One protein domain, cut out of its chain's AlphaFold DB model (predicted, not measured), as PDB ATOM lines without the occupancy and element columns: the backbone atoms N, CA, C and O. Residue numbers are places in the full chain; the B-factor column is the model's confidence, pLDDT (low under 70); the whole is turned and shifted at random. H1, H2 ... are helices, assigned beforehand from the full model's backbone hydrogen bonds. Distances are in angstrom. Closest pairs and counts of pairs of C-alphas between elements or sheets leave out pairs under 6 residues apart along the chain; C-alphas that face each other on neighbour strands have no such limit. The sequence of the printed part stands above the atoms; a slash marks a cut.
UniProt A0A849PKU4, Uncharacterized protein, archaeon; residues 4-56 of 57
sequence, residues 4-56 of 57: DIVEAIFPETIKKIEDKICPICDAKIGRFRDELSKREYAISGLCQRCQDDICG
ATOM      1  N   ASP A   4     258.920 218.738 180.365       80.62
ATOM      2  CA  ASP A   4     258.579 217.656 179.440       80.62
ATOM      3  C   ASP A   4     259.824 216.905 178.940       80.62
ATOM      4  O   ASP A   4     259.848 215.678 178.866       80.62
ATOM      5  N   ILE A   5     260.908 217.637 178.656       82.38
ATOM      6  CA  ILE A   5     262.180 217.044 178.209       82.38
ATOM      7  C   ILE A   5     262.857 216.290 179.359       82.38
ATOM      8  O   ILE A   5     263.426 215.219 179.157       82.38
ATOM      9  N   VAL A   6     262.801 216.841 180.574       78.50
ATOM     10  CA  VAL A   6     263.409 216.212 181.753       78.50
ATOM     11  C   VAL A   6     262.644 214.952 182.144       78.50
ATOM     12  O   VAL A   6     263.273 213.959 182.480       78.50
ATOM     13  N   GLU A   7     261.317 214.955 182.049       81.50
ATOM     14  CA  GLU A   7     260.487 213.779 182.309       81.50
ATOM     15  C   GLU A   7     260.744 212.653 181.300       81.50
ATOM     16  O   GLU A   7     260.873 211.495 181.690       81.50
ATOM     17  N   ALA A   8     260.897 212.993 180.017       83.00
ATOM     18  CA  ALA A   8     261.143 212.012 178.964       83.00
ATOM     19  C   ALA A   8     262.510 211.311 179.080       83.00
ATOM     20  O   ALA A   8     262.637 210.153 178.686       83.00
ATOM     21  N   ILE A   9     263.535 212.002 179.594       82.38
ATOM     22  CA  ILE A   9     264.916 211.488 179.644       82.38
ATOM     23  C   ILE A   9     265.296 211.012 181.055       82.38
ATOM     24  O   ILE A   9     266.022 210.033 181.209       82.38
ATOM     25  N   PHE A  10     264.794 211.681 182.094       82.69
ATOM     26  CA  PHE A  10     265.114 211.429 183.500       82.69
ATOM     27  C   PHE A  10     263.844 211.483 184.373       82.69
ATOM     28  O   PHE A  10     263.700 212.382 185.210       82.69
ATOM     29  N   PRO A  11     262.921 210.516 184.230       79.06
ATOM     30  CA  PRO A  11     261.631 210.534 184.932       79.06
ATOM     31  C   PRO A  11     261.784 210.569 186.462       79.06
ATOM     32  O   PRO A  11     261.012 211.208 187.175       79.06
ATOM     33  N   GLU A  12     262.838 209.945 186.982       82.69
ATOM     34  CA  GLU A  12     263.109 209.868 188.422       82.69
ATOM     35  C   GLU A  12     263.505 211.224 189.023       82.69
ATOM     36  O   GLU A  12     263.254 211.497 190.198       82.69
ATOM     37  N   THR A  13     264.064 212.113 188.201       82.88
ATOM     38  CA  THR A  13     264.430 213.477 188.592       82.88
ATOM     39  C   THR A  13     263.192 214.318 188.888       82.88
ATOM     40  O   THR A  13     263.198 215.097 189.841       82.88
ATOM     41  N   ILE A  14     262.101 214.138 188.134       82.00
ATOM     42  CA  ILE A  14     260.842 214.859 188.373       82.00
ATOM     43  C   ILE A  14     260.267 214.494 189.738       82.00
ATOM     44  O   ILE A  14     259.918 215.387 190.513       82.00
ATOM     45  N   LYS A  15     260.260 213.199 190.068       84.81
ATOM     46  CA  LYS A  15     259.788 212.714 191.366       84.81
ATOM     47  C   LYS A  15     260.607 213.293 192.519       84.81
ATOM     48  O   LYS A  15     260.038 213.777 193.490       84.81
ATOM     49  N   LYS A  16     261.939 213.328 192.389       85.94
ATOM     50  CA  LYS A  16     262.815 213.951 193.394       85.94
ATOM     51  C   LYS A  16     262.478 215.430 193.604       85.94
ATOM     52  O   LYS A  16     262.390 215.870 194.744       85.94
ATOM     53  N   ILE A  17     262.222 216.187 192.536       81.88
ATOM     54  CA  ILE A  17     261.843 217.605 192.642       81.88
ATOM     55  C   ILE A  17     260.503 217.770 193.378       81.88
ATOM     56  O   ILE A  17     260.388 218.637 194.247       81.88
ATOM     57  N   GLU A  18     259.506 216.936 193.070       85.12
ATOM     58  CA  GLU A  18     258.195 216.949 193.741       85.12
ATOM     59  C   GLU A  18     258.299 216.589 195.227       85.12
ATOM     60  O   GLU A  18     257.720 217.271 196.076       85.12
ATOM     61  N   ASP A  19     259.134 215.603 195.556       89.75
ATOM     62  CA  ASP A  19     259.401 215.163 196.927       89.75
ATOM     63  C   ASP A  19     260.321 216.122 197.709       89.75
ATOM     64  O   ASP A  19     260.678 215.855 198.863       89.75
ATOM     65  N   LYS A  20     260.705 217.260 197.111       89.38
ATOM     66  CA  LYS A  20     261.675 218.218 197.664       89.38
ATOM     67  C   LYS A  20     262.993 217.534 198.027       89.38
ATOM     68  O   LYS A  20     263.534 217.727 199.116       89.38
ATOM     69  N   ILE A  21     263.518 216.744 197.103       93.38
ATOM     70  CA  ILE A  21     264.811 216.071 197.167       93.38
ATOM     71  C   ILE A  21     265.728 216.692 196.112       93.38
ATOM     72  O   ILE A  21     265.342 216.885 194.961       93.38
ATOM     73  N   CYS A  22     266.958 217.014 196.508       92.69
ATOM     74  CA  CYS A  22     267.969 217.540 195.604       92.69
ATOM     75  C   CYS A  22     268.320 216.478 194.552       92.69
ATOM     76  O   CYS A  22     268.778 215.400 194.930       92.69
ATOM     77  N   PRO A  23     268.199 216.775 193.249       90.06
ATOM     78  CA  PRO A  23     268.455 215.790 192.200       90.06
ATOM     79  C   PRO A  23     269.941 215.416 192.052       90.06
ATOM     80  O   PRO A  23     270.248 214.439 191.380       90.06
ATOM     81  N   ILE A  24     270.854 216.176 192.671       89.62
ATOM     82  CA  ILE A  24     272.308 215.956 192.590       89.62
ATOM     83  C   ILE A  24     272.830 215.100 193.742       89.62
ATOM     84  O   ILE A  24     273.668 214.230 193.531       89.62
ATOM     85  N   CYS A  25     272.378 215.365 194.969       92.62
ATOM     86  CA  CYS A  25     272.934 214.715 196.158       92.62
ATOM     87  C   CYS A  25     271.918 213.939 196.998       92.62
ATOM     88  O   CYS A  25     272.263 213.510 198.098       92.62
ATOM     89  N   ASP A  26     270.675 213.821 196.529       93.12
ATOM     90  CA  ASP A  26     269.575 213.091 197.173       93.12
ATOM     91  C   ASP A  26     269.222 213.538 198.601       93.12
ATOM     92  O   ASP A  26     268.422 212.914 199.300       93.12
ATOM     93  N   ALA A  27     269.756 214.679 199.038       92.19
ATOM     94  CA  ALA A  27     269.384 215.296 200.298       92.19
ATOM     95  C   ALA A  27     268.043 216.026 200.167       92.19
ATOM     96  O   ALA A  27     267.780 216.692 199.164       92.19
ATOM     97  N   LYS A  28     267.218 215.979 201.216       93.06
ATOM     98  CA  LYS A  28     266.008 216.808 201.291       93.06
ATOM     99  C   LYS A  28     266.372 218.291 201.199       93.06
ATOM    100  O   LYS A  28     267.301 218.754 201.863       93.06
ATOM    101  N   ILE A  29     265.611 219.034 200.404       93.50
ATOM    102  CA  ILE A  29     265.704 220.488 200.323       93.50
ATOM    103  C   ILE A  29     265.338 221.059 201.696       93.50
ATOM    104  O   ILE A  29     264.240 220.843 202.212       93.50
ATOM    105  N   GLY A  30     266.305 221.743 202.302       90.12
ATOM    106  CA  GLY A  30     266.208 222.294 203.646       90.12
ATOM    107  C   GLY A  30     266.086 223.814 203.649       90.12
ATOM    108  O   GLY A  30     265.368 224.410 202.848       90.12
ATOM    109  N   ARG A  31     266.789 224.444 204.591       93.00
ATOM    110  CA  ARG A  31     266.879 225.904 204.677       93.00
ATOM    111  C   ARG A  31     267.906 226.433 203.679       93.00
ATOM    112  O   ARG A  31     268.893 225.764 203.389       93.00
ATOM    113  N   PHE A  32     267.663 227.653 203.223       93.88
ATOM    114  CA  PHE A  32     268.586 228.425 202.400       93.88
ATOM    115  C   PHE A  32     269.241 229.507 203.253       93.88
ATOM    116  O   PHE A  32     268.620 229.987 204.209       93.88
ATOM    117  N   ARG A  33     270.485 229.862 202.925       93.00
ATOM    118  CA  ARG A  33     271.285 230.823 203.696       93.00
ATOM    119  C   ARG A  33     270.740 232.251 203.570       93.00
ATOM    120  O   ARG A  33     270.735 232.992 204.547       93.00
ATOM    121  N   ASP A  34     270.238 232.606 202.388       93.69
ATOM    122  CA  ASP A  34     269.742 233.937 202.057       93.69
ATOM    123  C   ASP A  34     268.646 233.881 200.970       93.69
ATOM    124  O   ASP A  34     268.272 232.818 200.460       93.69
ATOM    125  N   GLU A  35     268.080 235.044 200.645       94.12
ATOM    126  CA  GLU A  35     267.044 235.170 199.616       94.12
ATOM    127  C   GLU A  35     267.576 234.941 198.196       94.12
ATOM    128  O   GLU A  35     266.797 234.569 197.317       94.12
ATOM    129  N   LEU A  36     268.877 235.133 197.955       93.00
ATOM    130  CA  LEU A  36     269.488 234.842 196.662       93.00
ATOM    131  C   LEU A  36     269.484 233.329 196.423       93.00
ATOM    132  O   LEU A  36     268.923 232.889 195.423       93.00
ATOM    133  N   SER A  37     269.938 232.528 197.386       92.44
ATOM    134  CA  SER A  37     269.921 231.062 197.294       92.44
ATOM    135  C   SER A  37     268.504 230.480 197.194       92.44
ATOM    136  O   SER A  37     268.271 229.472 196.522       92.44
ATOM    137  N   LYS A  38     267.497 231.138 197.791       92.62
ATOM    138  CA  LYS A  38     266.084 230.777 197.557       92.62
ATOM    139  C   LYS A  38     265.650 231.024 196.113       92.62
ATOM    140  O   LYS A  38     264.910 230.219 195.548       92.62
ATOM    141  N   ARG A  39     266.077 232.138 195.514       92.31
ATOM    142  CA  ARG A  39     265.781 232.450 194.108       92.31
ATOM    143  C   ARG A  39     266.515 231.491 193.175       92.31
ATOM    144  O   ARG A  39     265.910 230.984 192.239       92.31
ATOM    145  N   GLU A  40     267.770 231.177 193.469       90.06
ATOM    146  CA  GLU A  40     268.571 230.203 192.723       90.06
ATOM    147  C   GLU A  40     267.981 228.795 192.806       90.06
ATOM    148  O   GLU A  40     267.969 228.077 191.805       90.06
ATOM    149  N   TYR A  41     267.398 228.410 193.946       91.12
ATOM    150  CA  TYR A  41     266.626 227.172 194.055       91.12
ATOM    151  C   TYR A  41     265.433 227.145 193.096       91.12
ATOM    152  O   TYR A  41     265.198 226.128 192.451       91.12
ATOM    153  N   ALA A  42     264.697 228.250 192.949       88.31
ATOM    154  CA  ALA A  42     263.568 228.308 192.020       88.31
ATOM    155  C   ALA A  42     263.994 228.140 190.546       88.31
ATOM    156  O   ALA A  42     263.184 227.736 189.712       88.31
ATOM    157  N   ILE A  43     265.260 228.427 190.229       86.94
ATOM    158  CA  ILE A  43     265.833 228.275 188.885       86.94
ATOM    159  C   ILE A  43     266.409 226.865 188.689       86.94
ATOM    160  O   ILE A  43     266.146 226.228 187.668       86.94
ATOM    161  N   SER A  44     267.198 226.393 189.657       87.19
ATOM    162  CA  SER A  44     268.041 225.193 189.546       87.19
ATOM    163  C   SER A  44     267.447 223.932 190.181       87.19
ATOM    164  O   SER A  44     267.801 222.824 189.790       87.19
ATOM    165  N   GLY A  45     266.566 224.075 191.175       88.69
ATOM    166  CA  GLY A  45     266.042 222.966 191.978       88.69
ATOM    167  C   GLY A  45     267.050 222.349 192.960       88.69
ATOM    168  O   GLY A  45     266.789 221.276 193.503       88.69
ATOM    169  N   LEU A  46     268.202 222.986 193.202       91.31
ATOM    170  CA  LEU A  46     269.288 222.426 194.019       91.31
ATOM    171  C   LEU A  46     269.203 222.820 195.499       91.31
ATOM    172  O   LEU A  46     268.796 223.927 195.836       91.31
ATOM    173  N   CYS A  47     269.642 221.943 196.407       94.12
ATOM    174  CA  CYS A  47     269.802 222.317 197.817       94.12
ATOM    175  C   CYS A  47     270.948 223.319 198.007       94.12
ATOM    176  O   CYS A  47     271.870 223.353 197.196       94.12
ATOM    177  N   GLN A  48     270.934 224.057 199.125       93.06
ATOM    178  CA  GLN A  48     271.970 225.040 199.464       93.06
ATOM    179  C   GLN A  48     273.392 224.494 199.284       93.06
ATOM    180  O   GLN A  48     274.188 225.110 198.597       93.06
ATOM    181  N   ARG A  49     273.687 223.301 199.815       92.94
ATOM    182  CA  ARG A  49     275.025 222.698 199.713       92.94
ATOM    183  C   ARG A  49     275.476 222.532 198.258       92.94
ATOM    184  O   ARG A  49     276.595 222.871 197.917       92.94
ATOM    185  N   CYS A  50     274.595 222.020 197.399       93.50
ATOM    186  CA  CYS A  50     274.910 221.843 195.982       93.50
ATOM    187  C   CYS A  50     274.973 223.172 195.223       93.50
ATOM    188  O   CYS A  50     275.733 223.273 194.267       93.50
ATOM    189  N   GLN A  51     274.186 224.174 195.627       92.00
ATOM    190  CA  GLN A  51     274.329 225.530 195.097       92.00
ATOM    191  C   GLN A  51     275.698 226.110 195.465       92.00
ATOM    192  O   GLN A  51     276.369 226.649 194.595       92.00
ATOM    193  N   ASP A  52     276.146 225.943 196.708       89.69
ATOM    194  CA  ASP A  52     277.450 226.434 197.162       89.69
ATOM    195  C   ASP A  52     278.603 225.773 196.379       89.69
ATOM    196  O   ASP A  52     279.537 226.460 195.974       89.69
ATOM    197  N   ASP A  53     278.498 224.467 196.098       89.62
ATOM    198  CA  ASP A  53     279.518 223.707 195.361       89.62
ATOM    199  C   ASP A  53     279.563 224.027 193.850       89.62
ATOM    200  O   ASP A  53     280.631 223.981 193.242       89.62
ATOM    201  N   ILE A  54     278.410 224.299 193.218       84.44
ATOM    202  CA  ILE A  54     278.286 224.412 191.747       84.44
ATOM    203  C   ILE A  54     278.123 225.862 191.291       84.44
ATOM    204  O   ILE A  54     278.704 226.268 190.284       84.44
ATOM    205  N   CYS A  55     277.283 226.628 191.985       67.25
ATOM    206  CA  CYS A  55     276.908 227.983 191.596       67.25
ATOM    207  C   CYS A  55     277.830 229.047 192.195       67.25
ATOM    208  O   CYS A  55     277.822 230.152 191.669       67.25
ATOM    209  N   GLY A  56     278.645 228.708 193.205       61.22
ATOM    210  CA  GLY A  56     279.685 229.583 193.752       61.22
ATOM    211  C   GLY A  56     279.123 230.918 194.240       61.22
ATOM    212  O   GLY A  56     279.120 231.899 193.501       61.22
TER     213      GLY A  56
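AT A GLANCE: This is residues 4 to 56 of the 57 residues of an uncharacterized protein of archaeon (UniProt A0A849PKU4). Two pairs of short helices sit at opposite ends of an elongated model, with a long winding stretch, residues 19 to 34, joining them. At one end H1 and H2 make a corner; at the other H3 and H4 touch at a wide angle, and between the two pairs residues 19 to 34 run on to the far end, where H3 begins. The printed part has 53 residues with four named helices, in the order H1, H2, H3, H4, and no named strand; the class is all helix. By its radius of gyration of the C-alphas, 11.1 A, it is compact, yet its C-alphas span 32 by 18 by 17 A.

IN THESE COORDINATES: Find C-alpha 4 at (258.579, 217.656, 179.440); there H1 begins, residues 4 to 9, 8.8 A from first to last C-alpha. After Phe 10 comes H2, residues 11 to 18, 11.4 A long. Then read through residues 19 to 34, which hold no named element, to C-alpha 35 at (267.044, 235.170, 199.616). From there H3, the longest helix, takes residues 35 to 44 over 14.2 A. H4 follows at residues 48 to 55, 9.7 A long, and ends with C-alpha 55 at (276.908, 227.983, 191.596).

HOW THE PARTS SIT: Begin with H1 and H2, which touch only at the corner by their link; their closest C-alphas, those of Glu 7 and Ile 14, are 6.2 A apart. They run opposite ways at a steep tilt of 51 degrees. H2 and H3 are apart. Look next at H3 and H4, which touch, with the C-alphas of Ser 37 and Gln 48 closest at 6.7 A. They run the same way at a steep tilt of 69.5 degrees, only just short of about perpendicular. H1 is apart from H3 and from H4, and H2 is apart from H4. In the backbones of H1, H3 and H4 every O i to N i+4 pair is within hydrogen-bond range; in H2 it is 3 of 4.

THE WHOLE: The two C-alphas farthest apart are those of Ala 8 and Asp 34, at 33.0 A, while the first and last printed C-alphas, of Asp 4 and Gly 56, are 28.2 A apart. The printed part has no cut. The link from H2 to H3, 16 residues, is long; the links H1 to H2 and H3 to H4 are tight. The mean pLDDT of the printed part is 87.8, and you will find low confidence, under 70, at residues 55 to 56.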